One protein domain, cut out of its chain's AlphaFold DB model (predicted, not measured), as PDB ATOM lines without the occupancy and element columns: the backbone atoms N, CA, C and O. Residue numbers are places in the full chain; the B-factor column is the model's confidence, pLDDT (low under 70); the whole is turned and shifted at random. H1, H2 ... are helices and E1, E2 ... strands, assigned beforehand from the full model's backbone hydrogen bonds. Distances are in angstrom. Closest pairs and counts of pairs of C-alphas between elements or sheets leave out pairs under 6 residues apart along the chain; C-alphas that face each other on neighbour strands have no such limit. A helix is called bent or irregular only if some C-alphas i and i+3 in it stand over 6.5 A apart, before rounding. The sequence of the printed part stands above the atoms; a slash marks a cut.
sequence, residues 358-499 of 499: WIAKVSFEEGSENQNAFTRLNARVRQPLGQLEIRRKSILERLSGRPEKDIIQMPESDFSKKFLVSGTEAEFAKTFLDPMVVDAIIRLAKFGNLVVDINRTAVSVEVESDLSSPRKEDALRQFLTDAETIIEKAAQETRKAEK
ATOM      1  N   TRP A 358      48.981 151.172  15.571       93.62
ATOM      2  CA  TRP A 358      48.174 149.970  15.390       93.62
ATOM      3  C   TRP A 358      48.584 148.835  16.335       93.62
ATOM      4  O   TRP A 358      49.698 148.778  16.854       93.62
ATOM      5  N   ILE A 359      47.665 147.895  16.533       91.44
ATOM      6  CA  ILE A 359      47.891 146.629  17.240       91.44
ATOM      7  C   ILE A 359      47.521 145.475  16.320       91.44
ATOM      8  O   ILE A 359      46.636 145.638  15.484       91.44
ATOM      9  N   ALA A 360      48.150 144.311  16.462       94.06
ATOM     10  CA  ALA A 360      47.795 143.162  15.631       94.06
ATOM     11  C   ALA A 360      48.000 141.810  16.305       94.06
ATOM     12  O   ALA A 360      48.696 141.692  17.313       94.06
ATOM     13  N   LYS A 361      47.408 140.777  15.701       94.56
ATOM     14  CA  LYS A 361      47.576 139.366  16.051       94.56
ATOM     15  C   LYS A 361      47.829 138.550  14.788       94.56
ATOM     16  O   LYS A 361      47.058 138.635  13.829       94.56
ATOM     17  N   VAL A 362      48.874 137.728  14.821       95.06
ATOM     18  CA  VAL A 362      49.108 136.684  13.820       95.06
ATOM     19  C   VAL A 362      48.324 135.441  14.214       95.06
ATOM     20  O   VAL A 362      48.462 134.933  15.332       95.06
ATOM     21  N   SER A 363      47.531 134.942  13.278       90.88
ATOM     22  CA  SER A 363      46.752 133.716  13.394       90.88
ATOM     23  C   SER A 363      47.208 132.710  12.342       90.88
ATOM     24  O   SER A 363      47.530 133.076  11.212       90.88
ATOM     25  N   PHE A 364      47.203 131.438  12.727       91.75
ATOM     26  CA  PHE A 364      47.491 130.305  11.854       91.75
ATOM     27  C   PHE A 364      46.300 129.357  11.913       91.75
ATOM     28  O   PHE A 364      45.900 128.966  13.013       91.75
ATOM     29  N   GLU A 365      45.761 128.977  10.761       87.50
ATOM     30  CA  GLU A 365      44.656 128.026  10.672       87.50
ATOM     31  C   GLU A 365      45.093 126.787   9.889       87.50
ATOM     32  O   GLU A 365      45.687 126.889   8.814       87.50
ATOM     33  N   GLU A 366      44.851 125.602  10.463       82.94
ATOM     34  CA  GLU A 366      45.037 124.352   9.724       82.94
ATOM     35  C   GLU A 366      43.911 124.234   8.704       82.94
ATOM     36  O   GLU A 366      42.740 124.373   9.050       82.94
ATOM     37  N   GLY A 367      44.275 123.947   7.459       78.50
ATOM     38  CA  GLY A 367      43.290 123.621   6.443       78.50
ATOM     39  C   GLY A 367      42.483 122.390   6.852       78.50
ATOM     40  O   GLY A 367      43.002 121.475   7.498       78.50
ATOM     41  N   SER A 368      41.214 122.374   6.471       77.00
ATOM     42  CA  SER A 368      40.339 121.205   6.536       77.00
ATOM     43  C   SER A 368      40.169 120.597   5.138       77.00
ATOM     44  O   SER A 368      40.739 121.093   4.170       77.00
ATOM     45  N   GLU A 369      39.368 119.537   4.991       73.31
ATOM     46  CA  GLU A 369      39.070 118.959   3.666       73.31
ATOM     47  C   GLU A 369      38.467 119.981   2.684       73.31
ATOM     48  O   GLU A 369      38.670 119.864   1.479       73.31
ATOM     49  N   ASN A 370      37.775 121.006   3.197       73.38
ATOM     50  CA  ASN A 370      37.064 122.004   2.392       73.38
ATOM     51  C   ASN A 370      37.662 123.415   2.485       73.38
ATOM     52  O   ASN A 370      37.126 124.343   1.882       73.38
ATOM     53  N   GLN A 371      38.725 123.609   3.266       73.62
ATOM     54  CA  GLN A 371      39.351 124.917   3.453       73.62
ATOM     55  C   GLN A 371      40.858 124.761   3.451       73.62
ATOM     56  O   GLN A 371      41.402 123.943   4.185       73.62
ATOM     57  N   ASN A 372      41.545 125.564   2.653       88.06
ATOM     58  CA  ASN A 372      42.995 125.548   2.653       88.06
ATOM     59  C   ASN A 372      43.542 126.191   3.932       88.06
ATOM     60  O   ASN A 372      42.901 127.025   4.569       88.06
ATOM     61  N   ALA A 373      44.739 125.768   4.325       89.56
ATOM     62  CA  ALA A 373      45.409 126.339   5.481       89.56
ATOM     63  C   ALA A 373      45.830 127.782   5.189       89.56
ATOM     64  O   ALA A 373      46.290 128.065   4.080       89.56
ATOM     65  N   PHE A 374      45.748 128.669   6.178       93.50
ATOM     66  CA  PHE A 374      46.103 130.072   5.979       93.50
ATOM     67  C   PHE A 374      46.885 130.675   7.146       93.50
ATOM     68  O   PHE A 374      46.828 130.222   8.293       93.50
ATOM     69  N   THR A 375      47.626 131.732   6.827       95.81
ATOM     70  CA  THR A 375      48.312 132.598   7.787       95.81
ATOM     71  C   THR A 375      47.763 134.004   7.624       95.81
ATOM     72  O   THR A 375      47.771 134.549   6.521       95.81
ATOM     73  N   ARG A 376      47.285 134.591   8.723       96.38
ATOM     74  CA  ARG A 376      46.609 135.893   8.719       96.38
ATOM     75  C   ARG A 376      47.216 136.824   9.759       96.38
ATOM     76  O   ARG A 376      47.380 136.434  10.913       96.38
ATOM     77  N   LEU A 377      47.501 138.065   9.376       97.06
ATOM     78  CA  LEU A 377      47.836 139.153  10.292       97.06
ATOM     79  C   LEU A 377      46.636 140.098  10.374       97.06
ATOM     80  O   LEU A 377      46.340 140.809   9.420       97.06
ATOM     81  N   ASN A 378      45.942 140.081  11.514       93.44
ATOM     82  CA  ASN A 378      44.800 140.957  11.774       93.44
ATOM     83  C   ASN A 378      45.254 142.140  12.611       93.44
ATOM     84  O   ASN A 378      45.642 141.950  13.765       93.44
ATOM     85  N   ALA A 379      45.160 143.340  12.059       94.81
ATOM     86  CA  ALA A 379      45.489 144.583  12.721       94.81
ATOM     87  C   ALA A 379      44.259 145.458  12.965       94.81
ATOM     88  O   ALA A 379      43.265 145.416  12.238       94.81
ATOM     89  N   ARG A 380      44.353 146.285  14.005       90.69
ATOM     90  CA  ARG A 380      43.470 147.423  14.237       90.69
ATOM     91  C   ARG A 380      44.292 148.699  14.266       90.69
ATOM     92  O   ARG A 380      45.215 148.809  15.073       90.69
ATOM     93  N   VAL A 381      43.938 149.647  13.408       92.62
ATOM     94  CA  VAL A 381      44.513 150.994  13.357       92.62
ATOM     95  C   VAL A 381      43.708 151.951  14.245       92.62
ATOM     96  O   VAL A 381      42.552 151.681  14.578       92.62
ATOM     97  N   ARG A 382      44.322 153.064  14.665       86.56
ATOM     98  CA  ARG A 382      43.687 154.034  15.581       86.56
ATOM     99  C   ARG A 382      42.500 154.788  14.996       86.56
ATOM    100  O   ARG A 382      41.581 155.130  15.732       86.56
ATOM    101  N   GLN A 383      42.547 155.063  13.705       86.25
ATOM    102  CA  GLN A 383      41.597 155.919  13.014       86.25
ATOM    103  C   GLN A 383      40.886 155.130  11.918       86.25
ATOM    104  O   GLN A 383      41.440 154.154  11.407       86.25
ATOM    105  N   PRO A 384      39.646 155.503  11.579       86.31
ATOM    106  CA  PRO A 384      38.919 154.845  10.510       86.31
ATOM    107  C   PRO A 384      39.613 155.088   9.163       86.31
ATOM    108  O   PRO A 384      39.978 156.213   8.837       86.31
ATOM    109  N   LEU A 385      39.784 154.017   8.397       88.00
ATOM    110  CA  LEU A 385      40.155 154.021   6.983       88.00
ATOM    111  C   LEU A 385      38.896 153.979   6.110       88.00
ATOM    112  O   LEU A 385      37.783 153.790   6.614       88.00
ATOM    113  N   GLY A 386      39.092 154.071   4.796       89.38
ATOM    114  CA  GLY A 386      38.080 153.665   3.827       89.38
ATOM    115  C   GLY A 386      37.826 152.152   3.843       89.38
ATOM    116  O   GLY A 386      38.351 151.407   4.681       89.38
ATOM    117  N   GLN A 387      37.009 151.688   2.900       92.50
ATOM    118  CA  GLN A 387      36.807 150.262   2.642       92.50
ATOM    119  C   GLN A 387      37.528 149.857   1.362       92.50
ATOM    120  O   GLN A 387      37.321 150.466   0.309       92.50
ATOM    121  N   LEU A 388      38.383 148.843   1.467       96.19
ATOM    122  CA  LEU A 388      39.182 148.339   0.361       96.19
ATOM    123  C   LEU A 388      39.439 146.846   0.533       96.19
ATOM    124  O   LEU A 388      40.032 146.430   1.522       96.19
ATOM    125  N   GLU A 389      39.088 146.061  -0.470       96.00
ATOM    126  CA  GLU A 389      39.450 144.658  -0.575       96.00
ATOM    127  C   GLU A 389      40.335 144.453  -1.806       96.00
ATOM    128  O   GLU A 389      40.053 144.926  -2.910       96.00
ATOM    129  N   ILE A 390      41.439 143.739  -1.615       96.75
ATOM    130  CA  ILE A 390      42.367 143.365  -2.671       96.75
ATOM    131  C   ILE A 390      42.493 141.854  -2.648       96.75
ATOM    132  O   ILE A 390      43.036 141.273  -1.706       96.75
ATOM    133  N   ARG A 391      42.041 141.211  -3.721       95.69
ATOM    134  CA  ARG A 391      42.122 139.757  -3.871       95.69
ATOM    135  C   ARG A 391      42.714 139.370  -5.211       95.69
ATOM    136  O   ARG A 391      42.640 140.101  -6.199       95.69
ATOM    137  N   ARG A 392      43.347 138.202  -5.269       94.81
ATOM    138  CA  ARG A 392      43.867 137.665  -6.531       94.81
ATOM    139  C   ARG A 392      42.701 137.329  -7.468       94.81
ATOM    140  O   ARG A 392      41.779 136.632  -7.064       94.81
ATOM    141  N   LYS A 393      42.774 137.762  -8.732       92.94
ATOM    142  CA  LYS A 393      41.769 137.407  -9.748       92.94
ATOM    143  C   LYS A 393      41.762 135.902  -9.977       92.94
ATOM    144  O   LYS A 393      42.806 135.333 -10.337       92.94
ATOM    145  N   SER A 394      40.592 135.290  -9.850       84.88
ATOM    146  CA  SER A 394      40.350 133.910 -10.264       84.88
ATOM    147  C   SER A 394      40.502 133.759 -11.784       84.88
ATOM    148  O   SER A 394      40.448 134.730 -12.539       84.88
ATOM    149  N   ILE A 395      40.699 132.524 -12.256       78.25
ATOM    150  CA  ILE A 395      40.797 132.234 -13.698       78.25
ATOM    151  C   ILE A 395      39.519 132.677 -14.426       78.25
ATOM    152  O   ILE A 395      39.600 133.222 -15.522       78.25
ATOM    153  N   LEU A 396      38.355 132.498 -13.796       71.88
ATOM    154  CA  LEU A 396      37.065 132.873 -14.372       71.88
ATOM    155  C   LEU A 396      36.904 134.392 -14.488       71.88
ATOM    156  O   LEU A 396      36.499 134.868 -15.542       71.88
ATOM    157  N   GLU A 397      37.293 135.161 -13.469       77.94
ATOM    158  CA  GLU A 397      37.231 136.634 -13.497       77.94
ATOM    159  C   GLU A 397      38.169 137.246 -14.543       77.94
ATOM    160  O   GLU A 397      37.896 138.318 -15.080       77.94
ATOM    161  N   ARG A 398      39.272 136.565 -14.877       77.31
ATOM    162  CA  ARG A 398      40.160 136.992 -15.972       77.31
ATOM    163  C   ARG A 398      39.513 136.837 -17.346       77.31
ATOM    164  O   ARG A 398      39.903 137.550 -18.264       77.31
ATOM    165  N   LEU A 399      38.571 135.905 -17.488       71.38
ATOM    166  CA  LEU A 399      37.905 135.595 -18.753       71.38
ATOM    167  C   LEU A 399      36.563 136.316 -18.901       71.38
ATOM    168  O   LEU A 399      36.169 136.637 -20.017       71.38
ATOM    169  N   SER A 400      35.845 136.546 -17.800       67.56
ATOM    170  CA  SER A 400      34.444 136.963 -17.859       67.56
ATOM    171  C   SER A 400      34.242 138.437 -18.200       67.56
ATOM    172  O   SER A 400      33.151 138.777 -18.646       67.56
ATOM    173  N   GLY A 401      35.242 139.310 -18.016       65.31
ATOM    174  CA  GLY A 401      35.195 140.731 -18.405       65.31
ATOM    175  C   GLY A 401      34.019 141.539 -17.832       65.31
ATOM    176  O   GLY A 401      33.846 142.700 -18.195       65.31
ATOM    177  N   ARG A 402      33.191 140.945 -16.965       60.34
ATOM    178  CA  ARG A 402      31.992 141.573 -16.420       60.34
ATOM    179  C   ARG A 402      32.397 142.459 -15.245       60.34
ATOM    180  O   ARG A 402      32.984 141.940 -14.295       60.34
ATOM    181  N   PRO A 403      32.091 143.764 -15.290       66.62
ATOM    182  CA  PRO A 403      32.351 144.647 -14.167       66.62
ATOM    183  C   PRO A 403      31.385 144.308 -13.025       66.62
ATOM    184  O   PRO A 403      30.168 144.448 -13.156       66.62
ATOM    185  N   GLU A 404      31.931 143.826 -11.914       76.94
ATOM    186  CA  GLU A 404      31.257 143.778 -10.615       76.94
ATOM    187  C   GLU A 404      31.079 145.223 -10.103       76.94
ATOM    188  O   GLU A 404      31.901 146.094 -10.404       76.94
ATOM    189  N   LYS A 405      29.973 145.509  -9.400       69.12
ATOM    190  CA  LYS A 405      29.487 146.886  -9.174       69.12
ATOM    191  C   LYS A 405      30.398 147.785  -8.324       69.12
ATOM    192  O   LYS A 405      30.205 148.993  -8.370       69.12
ATOM    193  N   ASP A 406      31.420 147.238  -7.673       87.06
ATOM    194  CA  ASP A 406      32.286 147.972  -6.738       87.06
ATOM    195  C   ASP A 406      33.784 147.860  -7.078       87.06
ATOM    196  O   ASP A 406      34.648 148.060  -6.222       87.06
ATOM    197  N   ILE A 407      34.119 147.512  -8.328       92.75
ATOM    198  CA  ILE A 407      35.517 147.405  -8.772       92.75
ATOM    199  C   ILE A 407      36.097 148.796  -9.027       92.75
ATOM    200  O   ILE A 407      35.641 149.534  -9.902       92.75
ATOM    201  N   ILE A 408      37.188 149.108  -8.332       94.44
ATOM    202  CA  ILE A 408      37.970 150.320  -8.557       94.44
ATOM    203  C   ILE A 408      38.877 150.088  -9.770       94.44
ATOM    204  O   ILE A 408      39.707 149.175  -9.793       94.44
ATOM    205  N   GLN A 409      38.720 150.914 -10.807       94.06
ATOM    206  CA  GLN A 409      39.546 150.818 -12.008       94.06
ATOM    207  C   GLN A 409      40.977 151.278 -11.712       94.06
ATOM    208  O   GLN A 409      41.227 152.443 -11.411       94.06
ATOM    209  N   MET A 410      41.924 150.349 -11.826       94.75
ATOM    210  CA  MET A 410      43.351 150.612 -11.654       94.75
ATOM    211  C   MET A 410      44.033 150.802 -13.018       94.75
ATOM    212  O   MET A 410      43.672 150.095 -13.964       94.75
ATOM    213  N   PRO A 411      45.058 151.671 -13.131       92.81
ATOM    214  CA  PRO A 411      45.874 151.777 -14.338       92.81
ATOM    215  C   PRO A 411      46.432 150.418 -14.776       92.81
ATOM    216  O   PRO A 411      46.719 149.544 -13.941       92.81
ATOM    217  N   GLU A 412      46.598 150.222 -16.085       95.31
ATOM    218  CA  GLU A 412      47.132 148.967 -16.607       95.31
ATOM    219  C   GLU A 412      48.565 148.749 -16.095       95.31
ATOM    220  O   GLU A 412      49.468 149.547 -16.326       95.31
ATOM    221  N   SER A 413      48.757 147.668 -15.344       96.00
ATOM    222  CA  SER A 413      50.018 147.308 -14.704       96.00
ATOM    223  C   SER A 413      50.045 145.805 -14.438       96.00
ATOM    224  O   SER A 413      49.015 145.124 -14.477       96.00
ATOM    225  N   ASP A 414      51.215 145.267 -14.105       95.69
ATOM    226  CA  ASP A 414      51.333 143.870 -13.673       95.69
ATOM    227  C   ASP A 414      50.471 143.559 -12.443       95.69
ATOM    228  O   ASP A 414      50.002 142.429 -12.275       95.69
ATOM    229  N   PHE A 415      50.230 144.566 -11.600       96.81
ATOM    230  CA  PHE A 415      49.346 144.472 -10.449       96.81
ATOM    231  C   PHE A 415      47.878 144.329 -10.875       96.81
ATOM    232  O   PHE A 415      47.244 143.327 -10.543       96.81
ATOM    233  N   SER A 416      47.343 145.260 -11.674       95.69
ATOM    234  CA  SER A 416      45.927 145.240 -12.087       95.69
ATOM    235  C   SER A 416      45.575 144.049 -12.990       95.69
ATOM    236  O   SER A 416      44.421 143.612 -13.046       95.69
ATOM    237  N   LYS A 417      46.574 143.433 -13.636       94.38
ATOM    238  CA  LYS A 417      46.433 142.149 -14.346       94.38
ATOM    239  C   LYS A 417      46.220 140.958 -13.406       94.38
ATOM    240  O   LYS A 417      45.545 139.997 -13.777       94.38
ATOM    241  N   LYS A 418      46.785 140.992 -12.196       95.81
ATOM    242  CA  LYS A 418      46.789 139.862 -11.249       95.81
ATOM    243  C   LYS A 418      45.759 139.994 -10.131       95.81
ATOM    244  O   LYS A 418      45.268 138.963  -9.663       95.81
ATOM    245  N   PHE A 419      45.432 141.217  -9.729       96.56
ATOM    246  CA  PHE A 419      44.586 141.506  -8.577       96.56
ATOM    247  C   PHE A 419      43.330 142.274  -8.971       96.56
ATOM    248  O   PHE A 419      43.320 143.044  -9.932       96.56
ATOM    249  N   LEU A 420      42.265 142.003  -8.229       95.50
ATOM    250  CA  LEU A 420      41.043 142.776  -8.205       95.50
ATOM    251  C   LEU A 420      41.116 143.716  -7.005       95.50
ATOM    252  O   LEU A 420      41.546 143.292  -5.932       95.50
ATOM    253  N   VAL A 421      40.713 144.964  -7.212       96.81
ATOM    254  CA  VAL A 421      40.593 145.967  -6.158       96.81
ATOM    255  C   VAL A 421      39.133 146.391  -6.120       96.81
ATOM    256  O   VAL A 421      38.625 146.917  -7.111       96.81
ATOM    257  N   SER A 422      38.461 146.126  -5.010       94.44
ATOM    258  CA  SER A 422      37.077 146.528  -4.759       94.44
ATOM    259  C   SER A 422      37.013 147.424  -3.533       94.44
ATOM    260  O   SER A 422      37.827 147.301  -2.621       94.44
ATOM    261  N   GLY A 423      36.078 148.367  -3.505       92.50
ATOM    262  CA  GLY A 423      35.945 149.275  -2.372       92.50
ATOM    263  C   GLY A 423      35.066 150.477  -2.674       92.50
ATOM    264  O   GLY A 423      34.769 150.776  -3.828       92.50
ATOM    265  N   THR A 424      34.670 151.189  -1.623       89.12
ATOM    266  CA  THR A 424      33.774 152.349  -1.730       89.12
ATOM    267  C   THR A 424      34.510 153.642  -2.084       89.12
ATOM    268  O   THR A 424      33.888 154.604  -2.526       89.12
ATOM    269  N   GLU A 425      35.833 153.689  -1.892       90.56
ATOM    270  CA  GLU A 425      36.628 154.921  -1.956       90.56
ATOM    271  C   GLU A 425      37.816 154.789  -2.923       90.56
ATOM    272  O   GLU A 425      38.922 154.390  -2.551       90.56
ATOM    273  N   ALA A 426      37.604 155.171  -4.186       94.12
ATOM    274  CA  ALA A 426      38.630 155.099  -5.233       94.12
ATOM    275  C   ALA A 426      39.882 155.949  -4.933       94.12
ATOM    276  O   ALA A 426      41.005 155.512  -5.192       94.12
ATOM    277  N   GLU A 427      39.713 157.139  -4.348       93.25
ATOM    278  CA  GLU A 427      40.837 158.020  -3.986       93.25
ATOM    279  C   GLU A 427      41.689 157.441  -2.846       93.25
ATOM    280  O   GLU A 427      42.924 157.515  -2.884       93.25
ATOM    281  N   PHE A 428      41.048 156.789  -1.867       93.56
ATOM    282  CA  PHE A 428      41.759 156.062  -0.817       93.56
ATOM    283  C   PHE A 428      42.588 154.931  -1.425       93.56
ATOM    284  O   PHE A 428      43.788 154.851  -1.166       93.56
ATOM    285  N   ALA A 429      41.992 154.115  -2.301       95.38
ATOM    286  CA  ALA A 429      42.697 153.032  -2.981       95.38
ATOM    287  C   ALA A 429      43.921 153.534  -3.759       95.38
ATOM    288  O   ALA A 429      44.999 152.957  -3.646       95.38
ATOM    289  N   LYS A 430      43.785 154.642  -4.495       95.31
ATOM    290  CA  LYS A 430      44.875 155.242  -5.278       95.31
ATOM    291  C   LYS A 430      46.040 155.716  -4.409       95.31
ATOM    292  O   LYS A 430      47.194 155.560  -4.796       95.31
ATOM    293  N   THR A 431      45.746 156.282  -3.241       95.31
ATOM    294  CA  THR A 431      46.772 156.793  -2.318       95.31
ATOM    295  C   THR A 431      47.412 155.670  -1.496       95.31
ATOM    296  O   THR A 431      48.617 155.691  -1.222       95.31
ATOM    297  N   PHE A 432      46.611 154.675  -1.112       96.12
ATOM    298  CA  PHE A 432      47.043 153.506  -0.358       96.12
ATOM    299  C   PHE A 432      47.930 152.572  -1.192       96.12
ATOM    300  O   PHE A 432      48.964 152.113  -0.704       96.12
ATOM    301  N   LEU A 433      47.558 152.329  -2.453       96.94
ATOM    302  CA  LEU A 433      48.274 151.471  -3.403       96.94
ATOM    303  C   LEU A 433      49.483 152.176  -4.031       96.94
ATOM    304  O   LEU A 433      49.643 152.214  -5.251       96.94
ATOM    305  N   ASP A 434      50.353 152.724  -3.186       95.88
ATOM    306  CA  ASP A 434      51.648 153.222  -3.629       95.88
ATOM    307  C   ASP A 434      52.565 152.065  -4.098       95.88
ATOM    308  O   ASP A 434      52.277 150.887  -3.839       95.88
ATOM    309  N   PRO A 435      53.677 152.360  -4.800       97.56
ATOM    310  CA  PRO A 435      54.564 151.318  -5.315       97.56
ATOM    311  C   PRO A 435      55.072 150.344  -4.240       97.56
ATOM    312  O   PRO A 435      55.213 149.154  -4.507       97.56
ATOM    313  N   MET A 436      55.290 150.819  -3.009       97.56
ATOM    314  CA  MET A 436      55.787 149.988  -1.912       97.56
ATOM    315  C   MET A 436      54.741 148.952  -1.472       97.56
ATOM    316  O   MET A 436      55.081 147.781  -1.277       97.56
ATOM    317  N   VAL A 437      53.471 149.357  -1.343       97.88
ATOM    318  CA  VAL A 437      52.357 148.447  -1.022       97.88
ATOM    319  C   VAL A 437      52.084 147.476  -2.163       97.88
ATOM    320  O   VAL A 437      51.906 146.280  -1.920       97.88
ATOM    321  N   VAL A 438      52.100 147.958  -3.406       97.81
ATOM    322  CA  VAL A 438      51.935 147.119  -4.602       97.81
ATOM    323  C   VAL A 438      52.997 146.017  -4.645       97.81
ATOM    324  O   VAL A 438      52.664 144.841  -4.817       97.81
ATOM    325  N   ASP A 439      54.261 146.364  -4.404       97.88
ATOM    326  CA  ASP A 439      55.357 145.399  -4.376       97.88
ATOM    327  C   ASP A 439      55.213 144.384  -3.232       97.88
ATOM    328  O   ASP A 439      55.460 143.188  -3.428       97.88
ATOM    329  N   ALA A 440      54.781 144.828  -2.047       98.06
ATOM    330  CA  ALA A 440      54.505 143.945  -0.912       98.06
ATOM    331  C   ALA A 440      53.392 142.934  -1.239       98.06
ATOM    332  O   ALA A 440      53.559 141.733  -1.014       98.06
ATOM    333  N   ILE A 441      52.296 143.385  -1.856       98.12
ATOM    334  CA  ILE A 441      51.186 142.530  -2.301       98.12
ATOM    335  C   ILE A 441      51.662 141.498  -3.334       98.12
ATOM    336  O   ILE A 441      51.349 140.308  -3.229       98.12
ATOM    337  N   ILE A 442      52.470 141.915  -4.311       97.50
ATOM    338  CA  ILE A 442      53.020 141.009  -5.329       97.50
ATOM    339  C   ILE A 442      53.916 139.937  -4.691       97.50
ATOM    340  O   ILE A 442      53.851 138.769  -5.090       97.50
ATOM    341  N   ARG A 443      54.742 140.299  -3.699       97.88
ATOM    342  CA  ARG A 443      55.572 139.332  -2.964       97.88
ATOM    343  C   ARG A 443      54.727 138.364  -2.138       97.88
ATOM    344  O   ARG A 443      54.986 137.164  -2.201       97.88
ATOM    345  N   LEU A 444      53.694 138.849  -1.451       97.75
ATOM    346  CA  LEU A 444      52.787 138.019  -0.653       97.75
ATOM    347  C   LEU A 444      52.013 137.000  -1.494       97.75
ATOM    348  O   LEU A 444      51.822 135.862  -1.069       97.75
ATOM    349  N   ALA A 445      51.637 137.346  -2.724       96.56
ATOM    350  CA  ALA A 445      50.933 136.426  -3.617       96.56
ATOM    351  C   ALA A 445      51.766 135.210  -4.069       96.56
ATOM    352  O   ALA A 445      51.225 134.284  -4.681       96.56
ATOM    353  N   LYS A 446      53.069 135.166  -3.752       96.88
ATOM    354  CA  LYS A 446      53.898 133.960  -3.912       96.88
ATOM    355  C   LYS A 446      53.506 132.849  -2.933       96.88
ATOM    356  O   LYS A 446      53.839 131.696  -3.184       96.88
ATOM    357  N   PHE A 447      52.803 133.176  -1.848       95.50
ATOM    358  CA  PHE A 447      52.379 132.209  -0.836       95.50
ATOM    359  C   PHE A 447      51.038 131.527  -1.141       95.50
ATOM    360  O   PHE A 447      50.683 130.604  -0.420       95.50
ATOM    361  N   GLY A 448      50.315 131.919  -2.195       94.06
ATOM    362  CA  GLY A 448      49.036 131.302  -2.565       94.06
ATOM    363  C   GLY A 448      47.995 132.331  -2.990       94.06
ATOM    364  O   GLY A 448      48.324 133.333  -3.641       94.06
ATOM    365  N   ASN A 449      46.733 132.080  -2.643       93.25
ATOM    366  CA  ASN A 449      45.708 133.114  -2.692       93.25
ATOM    367  C   ASN A 449      45.977 134.143  -1.590       93.25
ATOM    368  O   ASN A 449      46.277 133.787  -0.453       93.25
ATOM    369  N   LEU A 450      45.931 135.417  -1.974       96.62
ATOM    370  CA  LEU A 450      46.149 136.564  -1.100       96.62
ATOM    371  C   LEU A 450      44.850 137.352  -1.018       96.62
ATOM    372  O   LEU A 450      44.246 137.635  -2.060       96.62
ATOM    373  N   VAL A 451      44.494 137.730   0.205       96.19
ATOM    374  CA  VAL A 451      43.415 138.666   0.506       96.19
ATOM    375  C   VAL A 451      43.970 139.749   1.424       96.19
ATOM    376  O   VAL A 451      44.554 139.455   2.469       96.19
ATOM    377  N   VAL A 452      43.814 141.005   1.017       97.50
ATOM    378  CA  VAL A 452      44.020 142.175   1.871       97.50
ATOM    379  C   VAL A 452      42.668 142.844   2.029       97.50
ATOM    380  O   VAL A 452      42.110 143.317   1.048       97.50
ATOM    381  N   ASP A 453      42.152 142.865   3.247       95.94
ATOM    382  CA  ASP A 453      40.859 143.462   3.574       95.94
ATOM    383  C   ASP A 453      41.071 144.629   4.538       95.94
ATOM    384  O   ASP A 453      41.675 144.482   5.603       95.94
ATOM    385  N   ILE A 454      40.606 145.805   4.141       96.19
ATOM    386  CA  ILE A 454      40.611 147.031   4.922       96.19
ATOM    387  C   ILE A 454      39.163 147.430   5.124       96.19
ATOM    388  O   ILE A 454      38.471 147.833   4.190       96.19
ATOM    389  N   ASN A 455      38.727 147.381   6.375       90.06
ATOM    390  CA  ASN A 455      37.388 147.775   6.761       90.06
ATOM    391  C   ASN A 455      37.461 148.739   7.940       90.06
ATOM    392  O   ASN A 455      37.532 148.334   9.109       90.06
ATOM    393  N   ARG A 456      37.437 150.038   7.628       88.94
ATOM    394  CA  ARG A 456      37.494 151.120   8.615       88.94
ATOM    395  C   ARG A 456      38.733 151.000   9.496       88.94
ATOM    396  O   ARG A 456      39.837 151.287   9.072       88.94
ATOM    397  N   THR A 457      38.582 150.593  10.747       89.81
ATOM    398  CA  THR A 457      39.713 150.475  11.673       89.81
ATOM    399  C   THR A 457      40.429 149.131  11.582       89.81
ATOM    400  O   THR A 457      41.417 148.935  12.281       89.81
ATOM    401  N   ALA A 458      39.910 148.164  10.823       91.62
ATOM    402  CA  ALA A 458      40.472 146.823  10.720       91.62
ATOM    403  C   ALA A 458      41.250 146.659   9.413       91.62
ATOM    404  O   ALA A 458      40.772 147.051   8.355       91.62
ATOM    405  N   VAL A 459      42.431 146.051   9.504       96.06
ATOM    406  CA  VAL A 459      43.249 145.662   8.352       96.06
ATOM    407  C   VAL A 459      43.615 144.195   8.519       96.06
ATOM    408  O   VAL A 459      44.185 143.813   9.539       96.06
ATOM    409  N   SER A 460      43.299 143.363   7.539       96.50
ATOM    410  CA  SER A 460      43.623 141.942   7.516       96.50
ATOM    411  C   SER A 460      44.473 141.638   6.293       96.50
ATOM    412  O   SER A 460      44.106 141.990   5.177       96.50
ATOM    413  N   VAL A 461      45.607 140.971   6.502       97.75
ATOM    414  CA  VAL A 461      46.450 140.442   5.425       97.75
ATOM    415  C   VAL A 461      46.515 138.930   5.574       97.75
ATOM    416  O   VAL A 461      47.020 138.426   6.580       97.75
ATOM    417  N   GLU A 462      46.010 138.207   4.583       97.25
ATOM    418  CA  GLU A 462      45.893 136.753   4.594       97.25
ATOM    419  C   GLU A 462      46.558 136.119   3.381       97.25
ATOM    420  O   GLU A 462      46.354 136.549   2.248       97.25
ATOM    421  N   VAL A 463      47.301 135.039   3.623       97.38
ATOM    422  CA  VAL A 463      47.773 134.143   2.569       97.38
ATOM    423  C   VAL A 463      47.315 132.716   2.826       97.38
ATOM    424  O   VAL A 463      47.397 132.218   3.950       97.38
ATOM    425  N   GLU A 464      46.912 132.031   1.761       95.56
ATOM    426  CA  GLU A 464      46.508 130.624   1.743       95.56
ATOM    427  C   GLU A 464      47.723 129.676   1.831       95.56
ATOM    428  O   GLU A 464      48.014 128.864   0.951       95.56
ATOM    429  N   SER A 465      48.501 129.829   2.902       94.44
ATOM    430  CA  SER A 465      49.586 128.927   3.264       94.44
ATOM    431  C   SER A 465      49.697 128.802   4.773       94.44
ATOM    432  O   SER A 465      49.724 129.805   5.486       94.44
ATOM    433  N   ASP A 466      49.884 127.578   5.266       93.56
ATOM    434  CA  ASP A 466      50.319 127.362   6.645       93.56
ATOM    435  C   ASP A 466      51.806 127.725   6.787       93.56
ATOM    436  O   ASP A 466      52.677 126.953   6.371       93.56
ATOM    437  N   LEU A 467      52.107 128.885   7.374       94.69
ATOM    438  CA  LEU A 467      53.469 129.338   7.675       94.69
ATOM    439  C   LEU A 467      53.893 129.014   9.120       94.69
ATOM    440  O   LEU A 467      54.925 129.494   9.583       94.69
ATOM    441  N   SER A 468      53.136 128.174   9.834       90.62
ATOM    442  CA  SER A 468      53.418 127.802  11.228       90.62
ATOM    443  C   SER A 468      54.577 126.805  11.390       90.62
ATOM    444  O   SER A 468      55.075 126.574  12.492       90.62
ATOM    445  N   SER A 469      55.046 126.194  10.300       91.06
ATOM    446  CA  SER A 469      56.131 125.210  10.345       91.06
ATOM    447  C   SER A 469      57.505 125.866  10.559       91.06
ATOM    448  O   SER A 469      57.834 126.810   9.844       91.06
ATOM    449  N   PRO A 470      58.391 125.309  11.413       90.88
ATOM    450  CA  PRO A 470      59.770 125.793  11.543       90.88
ATOM    451  C   PRO A 470      60.567 125.777  10.238       90.88
ATOM    452  O   PRO A 470      61.460 126.591  10.048       90.88
ATOM    453  N   ARG A 471      60.230 124.874   9.308       93.50
ATOM    454  CA  ARG A 471      60.868 124.825   7.979       93.50
ATOM    455  C   ARG A 471      60.487 126.011   7.088       93.50
ATOM    456  O   ARG A 471      61.101 126.203   6.049       93.50
ATOM    457  N   LYS A 472      59.458 126.769   7.470       95.50
ATOM    458  CA  LYS A 472      58.948 127.944   6.761       95.50
ATOM    459  C   LYS A 472      59.275 129.241   7.506       95.50
ATOM    460  O   LYS A 472      58.605 130.243   7.293       95.50
ATOM    461  N   GLU A 473      60.289 129.242   8.373       96.31
ATOM    462  CA  GLU A 473      60.661 130.424   9.159       96.31
ATOM    463  C   GLU A 473      60.980 131.644   8.282       96.31
ATOM    464  O   GLU A 473      60.478 132.734   8.554       96.31
ATOM    465  N   ASP A 474      61.733 131.466   7.195       97.44
ATOM    466  CA  ASP A 474      62.049 132.558   6.264       97.44
ATOM    467  C   ASP A 474      60.814 133.038   5.493       97.44
ATOM    468  O   ASP A 474      60.629 134.237   5.289       97.44
ATOM    469  N   ALA A 475      59.915 132.118   5.129       97.50
ATOM    470  CA  ALA A 475      58.643 132.456   4.496       97.50
ATOM    471  C   ALA A 475      57.735 133.250   5.449       97.50
ATOM    472  O   ALA A 475      57.172 134.266   5.049       97.50
ATOM    473  N   LEU A 476      57.644 132.842   6.721       97.00
ATOM    474  CA  LEU A 476      56.932 133.588   7.760       97.00
ATOM    475  C   LEU A 476      57.564 134.964   7.980       97.00
ATOM    476  O   LEU A 476      56.851 135.956   8.106       97.00
ATOM    477  N   ARG A 477      58.899 135.048   7.991       97.69
ATOM    478  CA  ARG A 477      59.607 136.325   8.094       97.69
ATOM    479  C   ARG A 477      59.222 137.246   6.942       97.69
ATOM    480  O   ARG A 477      58.864 138.388   7.202       97.69
ATOM    481  N   GLN A 478      59.265 136.756   5.707       98.12
ATOM    482  CA  GLN A 478      58.902 137.545   4.535       98.12
ATOM    483  C   GLN A 478      57.433 137.983   4.584       98.12
ATOM    484  O   GLN A 478      57.156 139.167   4.406       98.12
ATOM    485  N   PHE A 479      56.515 137.065   4.919       97.94
ATOM    486  CA  PHE A 479      55.096 137.373   5.111       97.94
ATOM    487  C   PHE A 479      54.893 138.519   6.103       97.94
ATOM    488  O   PHE A 479      54.228 139.496   5.776       97.94
ATOM    489  N   LEU A 480      55.498 138.437   7.292       97.81
ATOM    490  CA  LEU A 480      55.342 139.468   8.319       97.81
ATOM    491  C   LEU A 480      55.932 140.810   7.874       97.81
ATOM    492  O   LEU A 480      55.335 141.844   8.143       97.81
ATOM    493  N   THR A 481      57.066 140.823   7.168       97.88
ATOM    494  CA  THR A 481      57.656 142.068   6.643       97.88
ATOM    495  C   THR A 481      56.725 142.758   5.650       97.88
ATOM    496  O   THR A 481      56.468 143.956   5.770       97.88
ATOM    497  N   ASP A 482      56.201 142.009   4.684       98.31
ATOM    498  CA  ASP A 482      55.325 142.571   3.659       98.31
ATOM    499  C   ASP A 482      53.958 142.962   4.243       98.31
ATOM    500  O   ASP A 482      53.459 144.048   3.961       98.31
ATOM    501  N   ALA A 483      53.380 142.139   5.123       97.94
ATOM    502  CA  ALA A 483      52.107 142.443   5.774       97.94
ATOM    503  C   ALA A 483      52.201 143.665   6.707       97.94
ATOM    504  O   ALA A 483      51.307 144.509   6.710       97.94
ATOM    505  N   GLU A 484      53.300 143.814   7.456       97.81
ATOM    506  CA  GLU A 484      53.556 145.015   8.261       97.81
ATOM    507  C   GLU A 484      53.695 146.267   7.400       97.81
ATOM    508  O   GLU A 484      53.208 147.319   7.795       97.81
ATOM    509  N   THR A 485      54.319 146.158   6.226       98.00
ATOM    510  CA  THR A 485      54.451 147.276   5.279       98.00
ATOM    511  C   THR A 485      53.073 147.795   4.854       98.00
ATOM    512  O   THR A 485      52.828 149.000   4.870       98.00
ATOM    513  N   ILE A 486      52.147 146.880   4.551       97.88
ATOM    514  CA  ILE A 486      50.756 147.189   4.186       97.88
ATOM    515  C   ILE A 486      50.021 147.863   5.357       97.88
ATOM    516  O   ILE A 486      49.391 148.905   5.179       97.88
ATOM    517  N   ILE A 487      50.124 147.303   6.565       97.19
ATOM    518  CA  ILE A 487      49.441 147.834   7.757       97.19
ATOM    519  C   ILE A 487      50.010 149.195   8.171       97.19
ATOM    520  O   ILE A 487      49.249 150.088   8.537       97.19
ATOM    521  N   GLU A 488      51.327 149.381   8.099       96.75
ATOM    522  CA  GLU A 488      51.974 150.649   8.437       96.75
ATOM    523  C   GLU A 488      51.553 151.750   7.463       96.75
ATOM    524  O   GLU A 488      51.209 152.848   7.896       96.75
ATOM    525  N   LYS A 489      51.484 151.446   6.161       96.94
ATOM    526  CA  LYS A 489      50.947 152.380   5.168       96.94
ATOM    527  C   LYS A 489      49.492 152.736   5.465       96.94
ATOM    528  O   LYS A 489      49.153 153.917   5.455       96.94
ATOM    529  N   ALA A 490      48.653 151.745   5.780       95.25
ATOM    530  CA  ALA A 490      47.259 151.990   6.151       95.25
ATOM    531  C   ALA A 490      47.198 152.949   7.347       95.25
ATOM    532  O   ALA A 490      46.550 153.990   7.296       95.25
ATOM    533  N   ALA A 491      47.973 152.666   8.393       94.25
ATOM    534  CA  ALA A 491      48.046 153.504   9.577       94.25
ATOM    535  C   ALA A 491      48.575 154.927   9.290       94.25
ATOM    536  O   ALA A 491      48.144 155.877   9.939       94.25
ATOM    537  N   GLN A 492      49.472 155.114   8.318       94.50
ATOM    538  CA  GLN A 492      49.982 156.433   7.928       94.50
ATOM    539  C   GLN A 492      48.964 157.283   7.167       94.50
ATOM    540  O   GLN A 492      48.912 158.490   7.402       94.50
ATOM    541  N   GLU A 493      48.153 156.686   6.288       91.81
ATOM    542  CA  GLU A 493      47.134 157.435   5.539       91.81
ATOM    543  C   GLU A 493      46.087 158.061   6.468       91.81
ATOM    544  O   GLU A 493      45.596 159.153   6.193       91.81
ATOM    545  N   THR A 494      45.851 157.462   7.638       82.12
ATOM    546  CA  THR A 494      44.979 158.069   8.651       82.12
ATOM    547  C   THR A 494      45.497 159.420   9.164       82.12
ATOM    548  O   THR A 494      44.750 160.393   9.218       82.12
ATOM    549  N   ARG A 495      46.812 159.548   9.409       77.12
ATOM    550  CA  ARG A 495      47.424 160.788   9.930       77.12
ATOM    551  C   ARG A 495      47.315 161.973   8.975       77.12
ATOM    552  O   ARG A 495      47.425 163.113   9.417       77.12
ATOM    553  N   LYS A 496      47.186 161.718   7.671       79.06
ATOM    554  CA  LYS A 496      47.015 162.791   6.685       79.06
ATOM    555  C   LYS A 496      45.607 163.366   6.715       79.06
ATOM    556  O   LYS A 496      45.473 164.544   6.452       79.06
ATOM    557  N   ALA A 497      44.596 162.570   7.061       72.00
ATOM    558  CA  ALA A 497      43.218 163.047   7.150       72.00
ATOM    559  C   ALA A 497      42.978 163.985   8.351       72.00
ATOM    560  O   ALA A 497      41.984 164.704   8.371       72.00
ATOM    561  N   GLU A 498      43.870 163.985   9.349       64.75
ATOM    562  CA  GLU A 498      43.806 164.887  10.512       64.75
ATOM    563  C   GLU A 498      44.478 166.250  10.296       64.75
ATOM    564  O   GLU A 498      44.300 167.146  11.125       64.75
ATOM    565  N   LYS A 499      45.284 166.398   9.241       64.25
ATOM    566  CA  LYS A 499      45.991 167.640   8.906       64.25
ATOM    567  C   LYS A 499      45.305 168.337   7.749       64.25
ATOM    568  O   LYS A 499      45.226 169.581   7.817       64.25
TER     569      LYS A 499
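This is residues 358 to 499 of the 499 residues of an uncharacterized protein of Deltaproteobacteria bacterium RBG_13_47_9 (UniProt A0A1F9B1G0). A twisted wall of six strands has helices H3, H4 and H5 packed over one face, making two layers, while its other face is bare of named helices. The long H5 runs along E2 and E6, with residues 469 to 474 sticking out, and small H1 lies off the sheet beyond the end of E3. The 142 printed residues include five named helices and six named strands, in the order E1 E2 E3 H1 H2 E4 H3 H4 E5 E6 H5; the sheet's order is E1 E2 E6 E5 E3 E4, all antiparallel, and the class is mixed. The whole is compact, with a radius of gyration of the C-alphas of 15.1 A and spans of 42 by 40 by 24 A.

Begin at edge strand E1, residues 358 to 365, in a hairpin with E2, residues 374 to 381; N 361 and O 378 are 2.9 A apart. Next in the sheet is E6, residues 458 to 463, with N 379 and O 459 at 2.7 A. It forms a hairpin with E5, residues 450 to 455; see N 460 and O 453, 2.8 A. E3, residues 387 to 392, follows with N 390 and O 452 at 2.8 A, then edge strand E4, residues 419 to 423, with N 389 and O 422 at 2.8 A. H5, residues 470 to 497, is on the sheet at a height of 8.5 A; its closest C-alphas to E2 are Ala 491 and Val 381, 5.8 A. H5 is irregular, C-alphas 471 and 474 being 8.0 A apart, with a kink of 31 degrees near residue 477. H4, residues 435 to 447, on the same face, touches H5's residues 479 to 489 alone, at a shallow tilt of 30 degrees, opposite ways; the closest C-alphas are Ala 440 and Asp 482, 4.8 A. H3, residues 426 to 432, also on that face, touches H5's residues 489 to 493 alone, at a steep tilt of 58 degrees; the closest C-alphas are Phe 432 and Ala 490, 6.7 A. E4, H3, H4 and E5 make a split strand-helix-strand unit, its two same-way strands having E3 between them, with a left-handed crossover. H2, residues 414 to 418, only grazes the sheet; H1, residues 395 to 400, is not on it. Every O i to N i+4 pair is within hydrogen-bond range in H1 and H3, against 0 of 1 in H2, with 1 of 2 O i to N i+3 pairs, 7 of 9 in H4 and 18 of 24 in H5.

Find C-alpha 358 at (48.174, 149.970, 15.390), where E1 begins and runs 22.7 A; E2 runs 22.2 A. H4 starts at C-alpha 435, (54.564, 151.318, -5.315), and runs 19.7 A. H5 runs 41.0 A to C-alpha 497 at (43.218, 163.047, 7.150).

The C-alphas farthest apart, Glu 369 and Lys 499, are 49.4 A apart. The printed part has no cut, and H1 to H2 is the long link. pLDDT is under 70 at residues 400 to 403, 405, and 498 to 499.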